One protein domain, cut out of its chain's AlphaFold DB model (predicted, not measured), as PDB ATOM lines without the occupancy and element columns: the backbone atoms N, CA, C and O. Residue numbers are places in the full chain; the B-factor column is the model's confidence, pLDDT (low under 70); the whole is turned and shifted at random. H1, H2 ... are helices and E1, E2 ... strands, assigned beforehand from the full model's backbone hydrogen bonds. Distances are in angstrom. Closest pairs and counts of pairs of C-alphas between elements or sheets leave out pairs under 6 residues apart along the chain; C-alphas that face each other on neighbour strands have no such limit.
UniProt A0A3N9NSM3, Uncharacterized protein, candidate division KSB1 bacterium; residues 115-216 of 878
ATOM      1  N   LEU A 115     239.472 434.758 432.300       91.75
ATOM      2  CA  LEU A 115     239.346 433.382 431.833       91.75
ATOM      3  C   LEU A 115     238.105 432.767 432.479       91.75
ATOM      4  O   LEU A 115     238.033 432.659 433.705       91.75
ATOM      5  N   HIS A 116     237.145 432.357 431.662       92.00
ATOM      6  CA  HIS A 116     235.939 431.672 432.107       92.00
ATOM      7  C   HIS A 116     236.204 430.173 432.232       92.00
ATOM      8  O   HIS A 116     236.868 429.578 431.383       92.00
ATOM      9  N   VAL A 117     235.682 429.565 433.297       93.06
ATOM     10  CA  VAL A 117     235.811 428.135 433.592       93.06
ATOM     11  C   VAL A 117     234.433 427.584 433.929       93.06
ATOM     12  O   VAL A 117     233.924 427.771 435.036       93.06
ATOM     13  N   ASP A 118     233.832 426.885 432.978       91.12
ATOM     14  CA  ASP A 118     232.525 426.257 433.149       91.12
ATOM     15  C   ASP A 118     232.682 424.760 433.378       91.12
ATOM     16  O   ASP A 118     233.270 424.061 432.559       91.12
ATOM     17  N   SER A 119     232.135 424.252 434.478       88.25
ATOM     18  CA  SER A 119     232.136 422.825 434.799       88.25
ATOM     19  C   SER A 119     230.790 422.200 434.451       88.25
ATOM     20  O   SER A 119     229.746 422.680 434.892       88.25
ATOM     21  N   TRP A 120     230.818 421.093 433.720       87.25
ATOM     22  CA  TRP A 120     229.654 420.377 433.213       87.25
ATOM     23  C   TRP A 120     229.593 418.958 433.756       87.25
ATOM     24  O   TRP A 120     230.554 418.205 433.621       87.25
ATOM     25  N   ASP A 121     228.442 418.568 434.294       82.81
ATOM     26  CA  ASP A 121     228.085 417.165 434.478       82.81
ATOM     27  C   ASP A 121     227.538 416.613 433.159       82.81
ATOM     28  O   ASP A 121     226.545 417.103 432.617       82.81
ATOM     29  N   ILE A 122     228.203 415.586 432.643       80.38
ATOM     30  CA  ILE A 122     227.893 414.940 431.362       80.38
ATOM     31  C   ILE A 122     227.509 413.466 431.521       80.38
ATOM     32  O   ILE A 122     227.473 412.725 430.537       80.38
ATOM     33  N   PHE A 123     227.236 413.021 432.750       74.25
ATOM     34  CA  PHE A 123     226.811 411.649 433.025       74.25
ATOM     35  C   PHE A 123     225.338 411.395 432.654       74.25
ATOM     36  O   PHE A 123     224.964 410.271 432.321       74.25
ATOM     37  N   GLY A 124     224.490 412.428 432.714       66.69
ATOM     38  CA  GLY A 124     223.061 412.339 432.394       66.69
ATOM     39  C   GLY A 124     222.736 412.301 430.892       66.69
ATOM     40  O   GLY A 124     223.594 412.511 430.041       66.69
ATOM     41  N   GLU A 125     221.456 412.084 430.548       66.38
ATOM     42  CA  GLU A 125     220.961 412.188 429.155       66.38
ATOM     43  C   GLU A 125     221.148 413.592 428.556       66.38
ATOM     44  O   GLU A 125     221.233 413.749 427.339       66.38
ATOM     45  N   THR A 126     221.193 414.606 429.422       72.50
ATOM     46  CA  THR A 126     221.453 416.004 429.083       72.50
ATOM     47  C   THR A 126     222.619 416.491 429.927       72.50
ATOM     48  O   THR A 126     222.615 416.304 431.147       72.50
ATOM     49  N   ALA A 127     223.614 417.086 429.271       81.31
ATOM     50  CA  ALA A 127     224.703 417.754 429.960       81.31
ATOM     51  C   ALA A 127     224.154 418.956 430.736       81.31
ATOM     52  O   ALA A 127     223.261 419.650 430.250       81.31
ATOM     53  N   LYS A 128     224.667 419.193 431.943       86.38
ATOM     54  CA  LYS A 128     224.252 420.322 432.777       86.38
ATOM     55  C   LYS A 128     225.455 421.033 433.343       86.38
ATOM     56  O   LYS A 128     226.351 420.396 433.890       86.38
ATOM     57  N   ILE A 129     225.437 422.355 433.268       86.44
ATOM     58  CA  ILE A 129     226.411 423.167 433.974       86.44
ATOM     59  C   ILE A 129     226.190 423.016 435.486       86.44
ATOM     60  O   ILE A 129     225.061 423.101 435.975       86.44
ATOM     61  N   ILE A 130     227.261 422.723 436.216       85.62
ATOM     62  CA  ILE A 130     227.254 422.548 437.674       85.62
ATOM     63  C   ILE A 130     227.998 423.671 438.395       85.62
ATOM     64  O   ILE A 130     227.770 423.870 439.586       85.62
ATOM     65  N   ASP A 131     228.882 424.385 437.696       84.62
ATOM     66  CA  ASP A 131     229.644 425.509 438.239       84.62
ATOM     67  C   ASP A 131     230.171 426.411 437.113       84.62
ATOM     68  O   ASP A 131     230.466 425.931 436.018       84.62
ATOM     69  N   SER A 132     230.320 427.702 437.402       87.19
ATOM     70  CA  SER A 132     230.893 428.706 436.502       87.19
ATOM     71  C   SER A 132     231.754 429.664 437.306       87.19
ATOM     72  O   SER A 132     231.248 430.418 438.137       87.19
ATOM     73  N   GLN A 133     233.050 429.666 437.022       88.94
ATOM     74  CA  GLN A 133     234.032 430.507 437.697       88.94
ATOM     75  C   GLN A 133     234.746 431.412 436.694       88.94
ATOM     76  O   GLN A 133     234.785 431.131 435.496       88.94
ATOM     77  N   THR A 134     235.339 432.491 437.196       89.38
ATOM     78  CA  THR A 134     236.246 433.344 436.425       89.38
ATOM     79  C   THR A 134     237.581 433.492 437.143       89.38
ATOM     80  O   THR A 134     237.648 433.489 438.382       89.38
ATOM     81  N   ILE A 135     238.642 433.618 436.345       91.44
ATOM     82  CA  ILE A 135     239.984 433.975 436.801       91.44
ATOM     83  C   ILE A 135     240.364 435.304 436.154       91.44
ATOM     84  O   ILE A 135     240.394 435.389 434.930       91.44
ATOM     85  N   ASN A 136     240.630 436.347 436.941       89.81
ATOM     86  CA  ASN A 136     241.100 437.629 436.411       89.81
ATOM     87  C   ASN A 136     242.613 437.583 436.171       89.81
ATOM     88  O   ASN A 136     243.401 437.614 437.117       89.81
ATOM     89  N   LEU A 137     243.025 437.550 434.902       88.81
ATOM     90  CA  LEU A 137     244.435 437.473 434.512       88.81
ATOM     91  C   LEU A 137     245.222 438.732 434.905       88.81
ATOM     92  O   LEU A 137     246.424 438.642 435.144       88.81
ATOM     93  N   VAL A 138     244.558 439.890 435.012       86.38
ATOM     94  CA  VAL A 138     245.181 441.160 435.434       86.38
ATOM     95  C   VAL A 138     245.646 441.103 436.894       86.38
ATOM     96  O   VAL A 138     246.665 441.693 437.242       86.38
ATOM     97  N   ASP A 139     244.939 440.346 437.736       89.44
ATOM     98  CA  ASP A 139     245.210 440.237 439.174       89.44
ATOM     99  C   ASP A 139     246.178 439.090 439.529       89.44
ATOM    100  O   ASP A 139     246.475 438.874 440.713       89.44
ATOM    101  N   LEU A 140     246.687 438.345 438.541       89.88
ATOM    102  CA  LEU A 140     247.692 437.303 438.769       89.88
ATOM    103  C   LEU A 140     248.973 437.907 439.361       89.88
ATOM    104  O   LEU A 140     249.451 438.962 438.947       89.88
ATOM    105  N   GLY A 141     249.517 437.254 440.385       84.75
ATOM    106  CA  GLY A 141     250.665 437.731 441.157       84.75
ATOM    107  C   GLY A 141     250.374 438.832 442.180       84.75
ATOM    108  O   GLY A 141     251.258 439.152 442.973       84.75
ATOM    109  N   SER A 142     249.151 439.377 442.243       84.75
ATOM    110  CA  SER A 142     248.792 440.416 443.229       84.75
ATOM    111  C   SER A 142     248.865 439.924 444.681       84.75
ATOM    112  O   SER A 142     249.174 440.689 445.598       84.75
ATOM    113  N   LYS A 143     248.591 438.632 444.904       83.75
ATOM    114  CA  LYS A 143     248.706 437.938 446.192       83.75
ATOM    115  C   LYS A 143     249.259 436.535 445.969       83.75
ATOM    116  O   LYS A 143     248.705 435.778 445.178       83.75
ATOM    117  N   ALA A 144     250.302 436.183 446.719       78.88
ATOM    118  CA  ALA A 144     250.904 434.856 446.658       78.88
ATOM    119  C   ALA A 144     249.884 433.757 446.994       78.88
ATOM    120  O   ALA A 144     249.072 433.908 447.913       78.88
ATOM    121  N   CYS A 145     249.953 432.647 446.263       84.00
ATOM    122  CA  CYS A 145     249.184 431.454 446.579       84.00
ATOM    123  C   CYS A 145     249.900 430.576 447.615       84.00
ATOM    124  O   CYS A 145     251.091 430.298 447.491       84.00
ATOM    125  N   ASP A 146     249.158 430.082 448.606       81.00
ATOM    126  CA  ASP A 146     249.601 428.989 449.473       81.00
ATOM    127  C   ASP A 146     249.319 427.646 448.774       81.00
ATOM    128  O   ASP A 146     248.177 427.331 448.438       81.00
ATOM    129  N   SER A 147     250.351 426.825 448.569       75.50
ATOM    130  CA  SER A 147     250.242 425.522 447.894       75.50
ATOM    131  C   SER A 147     249.269 424.554 448.581       75.50
ATOM    132  O   SER A 147     248.662 423.704 447.924       75.50
ATOM    133  N   SER A 148     249.041 424.706 449.889       77.62
ATOM    134  CA  SER A 148     248.030 423.935 450.619       77.62
ATOM    135  C   SER A 148     246.596 424.303 450.221       77.62
ATOM    136  O   SER A 148     245.693 423.472 450.349       77.62
ATOM    137  N   VAL A 149     246.378 425.519 449.710       79.06
ATOM    138  CA  VAL A 149     245.094 425.978 449.163       79.06
ATOM    139  C   VAL A 149     244.862 425.363 447.786       79.06
ATOM    140  O   VAL A 149     243.766 424.868 447.558       79.06
ATOM    141  N   VAL A 150     245.884 425.265 446.925       78.75
ATOM    142  CA  VAL A 150     245.778 424.614 445.598       78.75
ATOM    143  C   VAL A 150     245.273 423.174 445.719       78.75
ATOM    144  O   VAL A 150     244.326 422.779 445.042       78.75
ATOM    145  N   LEU A 151     245.852 422.388 446.634       75.62
ATOM    146  CA  LEU A 151     245.426 421.003 446.862       75.62
ATOM    147  C   LEU A 151     243.989 420.907 447.387       75.62
ATOM    148  O   LEU A 151     243.260 419.993 447.001       75.62
ATOM    149  N   LYS A 152     243.574 421.841 448.250       74.56
ATOM    150  CA  LYS A 152     242.192 421.915 448.743       74.56
ATOM    151  C   LYS A 152     241.222 422.295 447.627       74.56
ATOM    152  O   LYS A 152     240.159 421.689 447.556       74.56
ATOM    153  N   THR A 153     241.592 423.224 446.747       72.44
ATOM    154  CA  THR A 153     240.794 423.609 445.574       72.44
ATOM    155  C   THR A 153     240.610 422.426 444.627       72.44
ATOM    156  O   THR A 153     239.478 422.087 444.304       72.44
ATOM    157  N   LEU A 154     241.682 421.697 444.293       71.44
ATOM    158  CA  LEU A 154     241.603 420.481 443.470       71.44
ATOM    159  C   LEU A 154     240.706 419.395 444.087       71.44
ATOM    160  O   LEU A 154     239.934 418.743 443.387       71.44
ATOM    161  N   GLN A 155     240.803 419.187 445.405       69.94
ATOM    162  CA  GLN A 155     239.947 418.232 446.117       69.94
ATOM    163  C   GLN A 155     238.479 418.663 446.090       69.94
ATOM    164  O   GLN A 155     237.603 417.827 445.869       69.94
ATOM    165  N   ALA A 156     238.214 419.954 446.284       66.69
ATOM    166  CA  ALA A 156     236.871 420.512 446.270       66.69
ATOM    167  C   ALA A 156     236.239 420.448 444.863       66.69
ATOM    168  O   ALA A 156     235.067 420.094 444.740       66.69
ATOM    169  N   ASP A 157     237.021 420.679 443.806       65.00
ATOM    170  CA  ASP A 157     236.581 420.559 442.410       65.00
ATOM    171  C   ASP A 157     236.224 419.117 442.021       65.00
ATOM    172  O   ASP A 157     235.297 418.892 441.241       65.00
ATOM    173  N   SER A 158     236.919 418.135 442.604       61.75
ATOM    174  CA  SER A 158     236.654 416.705 442.396       61.75
ATOM    175  C   SER A 158     235.453 416.154 443.185       61.75
ATOM    176  O   SER A 158     235.065 414.999 442.983       61.75
ATOM    177  N   ALA A 159     234.863 416.944 444.089       59.88
ATOM    178  CA  ALA A 159     233.718 416.530 444.895       59.88
ATOM    179  C   ALA A 159     232.411 416.541 444.080       59.88
ATOM    180  O   ALA A 159     232.199 417.393 443.210       59.88
ATOM    181  N   GLN A 160     231.513 415.596 444.386       55.16
ATOM    182  CA  GLN A 160     230.203 415.481 443.737       55.16
ATOM    183  C   GLN A 160     229.376 416.769 443.935       55.16
ATOM    184  O   GLN A 160     229.436 417.363 445.014       55.16
ATOM    185  N   PRO A 161     228.553 417.190 442.951       53.91
ATOM    186  CA  PRO A 161     227.788 418.443 443.025       53.91
ATOM    187  C   PRO A 161     226.902 418.557 444.275       53.91
ATOM    188  O   PRO A 161     226.712 419.643 444.811       53.91
ATOM    189  N   VAL A 162     226.395 417.423 444.774       50.00
ATOM    190  CA  VAL A 162     225.501 417.342 445.942       50.00
ATOM    191  C   VAL A 162     226.217 417.681 447.264       50.00
ATOM    192  O   VAL A 162     225.559 418.059 448.231       50.00
ATOM    193  N   ASP A 163     227.552 417.612 447.298       50.56
ATOM    194  CA  ASP A 163     228.375 417.913 448.480       50.56
ATOM    195  C   ASP A 163     228.867 419.379 448.526       50.56
ATOM    196  O   ASP A 163     229.476 419.805 449.514       50.56
ATOM    197  N   ARG A 164     228.586 420.192 447.493       58.97
ATOM    198  CA  ARG A 164     228.957 421.619 447.438       58.97
ATOM    199  C   ARG A 164     227.921 422.478 448.180       58.97
ATOM    200  O   ARG A 164     226.996 423.024 447.592       58.97
ATOM    201  N   GLY A 165     228.044 422.564 449.507       55.44
ATOM    202  CA  GLY A 165     227.222 423.447 450.358       55.44
ATOM    203  C   GLY A 165     227.761 424.885 450.480       55.44
ATOM    204  O   GLY A 165     228.797 425.219 449.915       55.44
ATOM    205  N   ALA A 166     227.131 425.722 451.318       50.53
ATOM    206  CA  ALA A 166     227.509 427.129 451.573       50.53
ATOM    207  C   ALA A 166     228.980 427.356 452.015       50.53
ATOM    208  O   ALA A 166     229.522 428.452 451.890       50.53
ATOM    209  N   ASN A 167     229.655 426.312 452.509       48.59
ATOM    210  CA  ASN A 167     231.080 426.356 452.850       48.59
ATOM    211  C   ASN A 167     231.999 426.386 451.612       48.59
ATOM    212  O   ASN A 167     233.126 426.861 451.721       48.59
ATOM    213  N   PHE A 168     231.534 425.906 450.452       56.41
ATOM    214  CA  PHE A 168     232.279 425.923 449.189       56.41
ATOM    215  C   PHE A 168     232.330 427.337 448.592       56.41
ATOM    216  O   PHE A 168     233.407 427.802 448.240       56.41
ATOM    217  N   GLU A 169     231.212 428.072 448.582       54.19
ATOM    218  CA  GLU A 169     231.170 429.479 448.136       54.19
ATOM    219  C   GLU A 169     232.033 430.393 449.022       54.19
ATOM    220  O   GLU A 169     232.784 431.237 448.530       54.19
ATOM    221  N   MET A 170     231.995 430.177 450.341       49.53
ATOM    222  CA  MET A 170     232.824 430.918 451.293       49.53
ATOM    223  C   MET A 170     234.321 430.597 451.133       49.53
ATOM    224  O   MET A 170     235.140 431.510 451.213       49.53
ATOM    225  N   PHE A 171     234.689 429.338 450.857       62.06
ATOM    226  CA  PHE A 171     236.065 428.954 450.522       62.06
ATOM    227  C   PHE A 171     236.517 429.596 449.202       62.06
ATOM    228  O   PHE A 171     237.570 430.225 449.177       62.06
ATOM    229  N   ASN A 172     235.694 429.536 448.150       61.78
ATOM    230  CA  ASN A 172     236.016 430.081 446.827       61.78
ATOM    231  C   ASN A 172     236.227 431.609 446.854       61.78
ATOM    232  O   ASN A 172     237.109 432.129 446.176       61.78
ATOM    233  N   SER A 173     235.503 432.329 447.721       59.97
ATOM    234  CA  SER A 173     235.699 433.773 447.946       59.97
ATOM    235  C   SER A 173     237.038 434.150 448.611       59.97
ATOM    236  O   SER A 173     237.421 435.321 448.598       59.97
ATOM    237  N   GLN A 174     237.753 433.182 449.198       66.19
ATOM    238  CA  GLN A 174     239.056 433.373 449.853       66.19
ATOM    239  C   GLN A 174     240.241 432.881 449.008       66.19
ATOM    240  O   GLN A 174     241.391 433.146 449.369       66.19
ATOM    241  N   VAL A 175     239.990 432.178 447.899       80.56
ATOM    242  CA  VAL A 175     241.036 431.687 446.992       80.56
ATOM    243  C   VAL A 175     241.500 432.831 446.088       80.56
ATOM    244  O   VAL A 175     240.694 433.469 445.415       80.56
ATOM    245  N   THR A 176     242.807 433.105 446.076       87.88
ATOM    246  CA  THR A 176     243.392 434.128 445.195       87.88
ATOM    247  C   THR A 176     243.322 433.693 443.730       87.88
ATOM    248  O   THR A 176     243.333 432.498 443.436       87.88
ATOM    249  N   GLU A 177     243.321 434.653 442.801       89.75
ATOM    250  CA  GLU A 177     243.392 434.383 441.352       89.75
ATOM    251  C   GLU A 177     244.589 433.486 440.999       89.75
ATOM    252  O   GLU A 177     244.479 432.535 440.225       89.75
ATOM    253  N   ASP A 178     245.706 433.716 441.688       90.06
ATOM    254  CA  ASP A 178     246.931 432.932 441.589       90.06
ATOM    255  C   ASP A 178     246.721 431.451 441.955       90.06
ATOM    256  O   ASP A 178     247.176 430.560 441.236       90.06
ATOM    257  N   CYS A 179     245.983 431.171 443.036       90.12
ATOM    258  CA  CYS A 179     245.648 429.805 443.438       90.12
ATOM    259  C   CYS A 179     244.672 429.121 442.480       90.12
ATOM    260  O   CYS A 179     244.813 427.921 442.233       90.12
ATOM    261  N   LYS A 180     243.696 429.859 441.936       90.56
ATOM    262  CA  LYS A 180     242.765 429.320 440.933       90.56
ATOM    263  C   LYS A 180     243.523 428.892 439.676       90.56
ATOM    264  O   LYS A 180     243.350 427.767 439.212       90.56
ATOM    265  N   MET A 181     244.421 429.745 439.178       93.19
ATOM    266  CA  MET A 181     245.220 429.446 437.989       93.19
ATOM    267  C   MET A 181     246.175 428.264 438.212       93.19
ATOM    268  O   MET A 181     246.239 427.365 437.378       93.19
ATOM    269  N   LEU A 182     246.867 428.201 439.356       92.69
ATOM    270  CA  LEU A 182     247.716 427.051 439.703       92.69
ATOM    271  C   LEU A 182     246.932 425.738 439.799       92.69
ATOM    272  O   LEU A 182     247.437 424.692 439.400       92.69
ATOM    273  N   SER A 183     245.696 425.785 440.304       90.31
ATOM    274  CA  SER A 183     244.809 424.618 440.329       90.31
ATOM    275  C   SER A 183     244.524 424.112 438.913       90.31
ATOM    276  O   SER A 183     244.638 422.915 438.662       90.31
ATOM    277  N   LEU A 184     244.239 425.011 437.962       91.81
ATOM    278  CA  LEU A 184     244.040 424.632 436.559       91.81
ATOM    279  C   LEU A 184     245.307 424.053 435.925       91.81
ATOM    280  O   LEU A 184     245.236 422.993 435.309       91.81
ATOM    281  N   LEU A 185     246.464 424.698 436.104       92.44
ATOM    282  CA  LEU A 185     247.741 424.198 435.578       92.44
ATOM    283  C   LEU A 185     248.069 422.800 436.121       92.44
ATOM    284  O   LEU A 185     248.521 421.932 435.378       92.44
ATOM    285  N   GLN A 186     247.763 422.542 437.394       90.06
ATOM    286  CA  GLN A 186     247.948 421.230 438.004       90.06
ATOM    287  C   GLN A 186     246.926 420.191 437.515       90.06
ATOM    288  O   GLN A 186     247.268 419.008 437.413       90.06
ATOM    289  N   GLU A 187     245.683 420.592 437.238       87.12
ATOM    290  CA  GLU A 187     244.637 419.712 436.706       87.12
ATOM    291  C   GLU A 187     244.941 419.268 435.272       87.12
ATOM    292  O   GLU A 187     244.860 418.071 434.971       87.12
ATOM    293  N   PHE A 188     245.327 420.226 434.427       89.44
ATOM    294  CA  PHE A 188     245.642 420.054 433.008       89.44
ATOM    295  C   PHE A 188     247.126 419.781 432.739       89.44
ATOM    296  O   PHE A 188     247.549 419.829 431.587       89.44
ATOM    297  N   HIS A 189     247.908 419.466 433.779       90.38
ATOM    298  CA  HIS A 189     249.347 419.261 433.659       90.38
ATOM    299  C   HIS A 189     249.672 418.286 432.508       90.38
ATOM    300  O   HIS A 189     249.171 417.158 432.534       90.38
ATOM    301  N   PRO A 190     250.539 418.648 431.542       84.69
ATOM    302  CA  PRO A 190     250.707 417.887 430.298       84.69
ATOM    303  C   PRO A 190     251.139 416.432 430.526       84.69
ATOM    304  O   PRO A 190     250.634 415.508 429.893       84.69
ATOM    305  N   GLU A 191     252.057 416.225 431.474       83.00
ATOM    306  CA  GLU A 191     252.608 414.899 431.784       83.00
ATOM    307  C   GLU A 191     251.856 414.139 432.885       83.00
ATOM    308  O   GLU A 191     251.887 412.911 432.930       83.00
ATOM    309  N   ASN A 192     251.179 414.856 433.784       83.38
ATOM    310  CA  ASN A 192     250.598 414.310 435.011       83.38
ATOM    311  C   ASN A 192     249.184 414.868 435.258       83.38
ATOM    312  O   ASN A 192     248.916 415.383 436.352       83.38
ATOM    313  N   PRO A 193     248.270 414.796 434.268       81.94
ATOM    314  CA  PRO A 193     246.960 415.413 434.393       81.94
ATOM    315  C   PRO A 193     246.154 414.724 435.495       81.94
ATOM    316  O   PRO A 193     246.145 413.494 435.621       81.94
ATOM    317  N   LYS A 194     245.449 415.512 436.307       74.69
ATOM    318  CA  LYS A 194     244.561 414.974 437.352       74.69
ATOM    319  C   LYS A 194     243.223 414.520 436.779       74.69
ATOM    320  O   LYS A 194     242.611 413.599 437.320       74.69
ATOM    321  N   ASN A 195     242.790 415.131 435.678       67.88
ATOM    322  CA  ASN A 195     241.556 414.772 434.996       67.88
ATOM    323  C   ASN A 195     241.788 413.589 434.034       67.88
ATOM    324  O   ASN A 195     242.578 413.669 433.091       67.88
ATOM    325  N   LYS A 196     241.069 412.478 434.250       62.91
ATOM    326  CA  LYS A 196     241.221 411.248 433.454       62.91
ATOM    327  C   LYS A 196     240.852 411.433 431.978       62.91
ATOM    328  O   LYS A 196     241.388 410.696 431.152       62.91
ATOM    329  N   ARG A 197     240.017 412.420 431.622       63.91
ATOM    330  CA  ARG A 197     239.660 412.728 430.221       63.91
ATOM    331  C   ARG A 197     240.795 413.309 429.398       63.91
ATOM    332  O   ARG A 197     240.775 413.194 428.179       63.91
ATOM    333  N   VAL A 198     241.799 413.896 430.044       55.12
ATOM    334  CA  VAL A 198     243.030 414.306 429.352       55.12
ATOM    335  C   VAL A 198     243.769 413.065 428.814       55.12
ATOM    336  O   VAL A 198     244.469 413.126 427.802       55.12
ATOM    337  N   VAL A 199     243.564 411.899 429.445       53.41
ATOM    338  CA  VAL A 199     244.291 410.650 429.166       53.41
ATOM    339  C   VAL A 199     243.453 409.622 428.385       53.41
ATOM    340  O   VAL A 199     243.968 409.018 427.439       53.41
ATOM    341  N   GLU A 200     242.179 409.412 428.738       54.59
ATOM    342  CA  GLU A 200     241.305 408.359 428.186       54.59
ATOM    343  C   GLU A 200     240.243 408.894 427.204       54.59
ATOM    344  O   GLU A 200     239.555 409.871 427.489       54.59
ATOM    345  N   LYS A 201     240.053 408.199 426.065       55.78
ATOM    346  CA  LYS A 201     238.928 408.437 425.139       55.78
ATOM    347  C   LYS A 201     237.598 408.072 425.797       55.78
ATOM    348  O   LYS A 201     237.538 407.107 426.562       55.78
ATOM    349  N   PHE A 202     236.546 408.814 425.462       54.94
ATOM    350  CA  PHE A 202     235.224 408.767 426.098       54.94
ATOM    351  C   PHE A 202     234.724 407.343 426.436       54.94
ATOM    352  O   PHE A 202     234.487 406.522 425.548       54.94
ATOM    353  N   LYS A 203     234.495 407.073 427.729       51.66
ATOM    354  CA  LYS A 203     233.725 405.922 428.236       51.66
ATOM    355  C   LYS A 203     232.513 406.465 428.997       51.66
ATOM    356  O   LYS A 203     232.689 407.221 429.945       51.66
ATOM    357  N   ARG A 204     231.292 406.082 428.602       53.94
ATOM    358  CA  ARG A 204     230.018 406.566 429.188       53.94
ATOM    359  C   ARG A 204     229.760 406.128 430.638       53.94
ATOM    360  O   ARG A 204     228.755 406.523 431.214       53.94
ATOM    361  N   ASP A 205     230.641 405.325 431.227       49.78
ATOM    362  CA  ASP A 205     230.300 404.514 432.399       49.78
ATOM    363  C   ASP A 205     230.767 405.122 433.741       49.78
ATOM    364  O   ASP A 205     230.670 404.466 434.777       49.78
ATOM    365  N   ILE A 206     231.291 406.356 433.751       51.38
ATOM    366  CA  ILE A 206     231.833 407.023 434.950       51.38
ATOM    367  C   ILE A 206     231.217 408.431 435.071       51.38
ATOM    368  O   ILE A 206     231.208 409.145 434.068       51.38
ATOM    369  N   PRO A 207     230.714 408.850 436.255       53.91
ATOM    370  CA  PRO A 207     230.340 410.241 436.507       53.91
ATOM    371  C   PRO A 207     231.550 411.134 436.262       53.91
ATOM    372  O   PRO A 207     232.594 410.918 436.877       53.91
ATOM    373  N   ASP A 208     231.431 412.091 435.349       70.12
ATOM    374  CA  ASP A 208     232.590 412.828 434.866       70.12
ATOM    375  C   ASP A 208     232.247 414.299 434.682       70.12
ATOM    376  O   ASP A 208     231.219 414.630 434.090       70.12
ATOM    377  N   VAL A 209     233.107 415.159 435.218       79.44
ATOM    378  CA  VAL A 209     232.978 416.610 435.112       79.44
ATOM    379  C   VAL A 209     233.901 417.085 433.996       79.44
ATOM    380  O   VAL A 209     235.110 416.849 434.036       79.44
ATOM    381  N   LEU A 210     233.338 417.765 432.999       84.94
ATOM    382  CA  LEU A 210     234.088 418.405 431.919       84.94
ATOM    383  C   LEU A 210     234.205 419.905 432.199       84.94
ATOM    384  O   LEU A 210     233.196 420.560 432.431       84.94
ATOM    385  N   LYS A 211     235.418 420.453 432.154       89.06
ATOM    386  CA  LYS A 211     235.672 421.888 432.282       89.06
ATOM    387  C   LYS A 211     235.900 422.498 430.906       89.06
ATOM    388  O   LYS A 211     236.744 422.024 430.159       89.06
ATOM    389  N   VAL A 212     235.180 423.558 430.576       91.12
ATOM    390  CA  VAL A 212     235.378 424.331 429.347       91.12
ATOM    391  C   VAL A 212     236.006 425.666 429.721       91.12
ATOM    392  O   VAL A 212     235.459 426.394 430.548       91.12
ATOM    393  N   LEU A 213     237.173 425.949 429.139       93.44
ATOM    394  CA  LEU A 213     237.950 427.161 429.379       93.44
ATOM    395  C   LEU A 213     237.840 428.075 428.163       93.44
ATOM    396  O   LEU A 213     238.095 427.615 427.050       93.44
ATOM    397  N   TYR A 214     237.492 429.345 428.353       91.12
ATOM    398  CA  TYR A 214     237.402 430.296 427.244       91.12
ATOM    399  C   TYR A 214     237.636 431.746 427.655       91.12
ATOM    400  O   TYR A 214     237.416 432.130 428.806       91.12
ATOM    401  N   PHE A 215     238.064 432.545 426.682       85.75
ATOM    402  CA  PHE A 215     237.986 434.001 426.739       85.75
ATOM    403  C   PHE A 215     236.705 434.477 426.049       85.75
ATOM    404  O   PHE A 215     236.271 433.869 425.077       85.75
ATOM    405  N   ASP A 216     236.120 435.563 426.546       74.12
ATOM    406  CA  ASP A 216     234.947 436.219 425.959       74.12
ATOM    407  C   ASP A 216     235.382 437.611 425.465       74.12
ATOM    408  O   ASP A 216     235.729 438.484 426.267       74.12
TER     409      ASP A 216
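AT A GLANCE: This is residues 115 to 216 of the 878 residues of an uncharacterized protein of candidate division KSB1 bacterium (UniProt A0A3N9NSM3). A small, strongly twisted sheet of three strands is covered on one face by H3, with H1 crossing H3 on the side away from the sheet; the other face of the sheet is bare. H2 is a short helix at the periphery near H1, and a long loop of residues 188 to 208 leads from H3 back to the edge strand E3. The printed part has 102 residues, with three named helices and three named strands in the order E1, E2, H1, H2, H3, E3; the sheet runs E2, E1, E3, antiparallel throughout, and the class is mixed, helices and strands. The whole is compact, with a radius of gyration of the C-alphas of 14.0 A and spans of 41 by 34 by 30 A.

IN THESE COORDINATES: Begin with the sheet: find C-alpha 115 at (239.346, 433.382, 431.833), where E1, residues 115 to 121, sets out on its 19.9 A. E2, residues 128 to 136, is the longest strand at 24.4 A, and E3, residues 209 to 215, covers 19.9 A and ends at C-alpha 215, at (237.986, 434.001, 426.739). For the helices, look at H3, residues 177 to 187, 15.4 A long from C-alpha 177 at (243.392, 434.383, 441.352); at H1, residues 147 to 157, 15.5 A; and at H2, residues 166 to 172, 10.2 A.

HOW THE PARTS SIT: E1 is the inner strand, and E1 and E2 form a hairpin at 163 degrees, where you will find N 117 and O 133 within hydrogen-bond range at 2.8 A. On the other side of E1 is E3, antiparallel at 157 degrees, with N 118 and O 212 at 3.0 A. H3 is on the sheet at a height of 10.1 A, slantwise to the strands at 48 degrees to E1 on the local plane. It lies over E2 and E1, and only just over E3, on which 3 of its C-alphas fall. The closest C-alphas of H3 and E2 are those of Glu 177 and Ile 135, 5.7 A apart. Moving outward, H1 is not on the sheet but touches H3, closest at the C-alphas of Val 150 and Ser 183, 5.4 A apart, at a steep tilt of 66 degrees, the same way. H2 is not on the sheet either; it is close to H1 but not clearly touching, with the C-alphas of Phe 168 and Ala 156 closest at 7.7 A. H2 and H3 are apart. In H1, H2 and H3 every O i to N i+4 pair is within hydrogen-bond range.

THE WHOLE: The C-alphas of Glu 125 and Ser 142 are the two farthest apart, at 42.1 A. The printed part has no cut; the link from H3 to E3 is long, with 21 residues, and the link from H2 to H3 is tight. Read the B-factor column for confidence: the mean pLDDT of the printed part is 75.6, and residues 124 to 125, 155 to 174 and 195 to 207 are under 70.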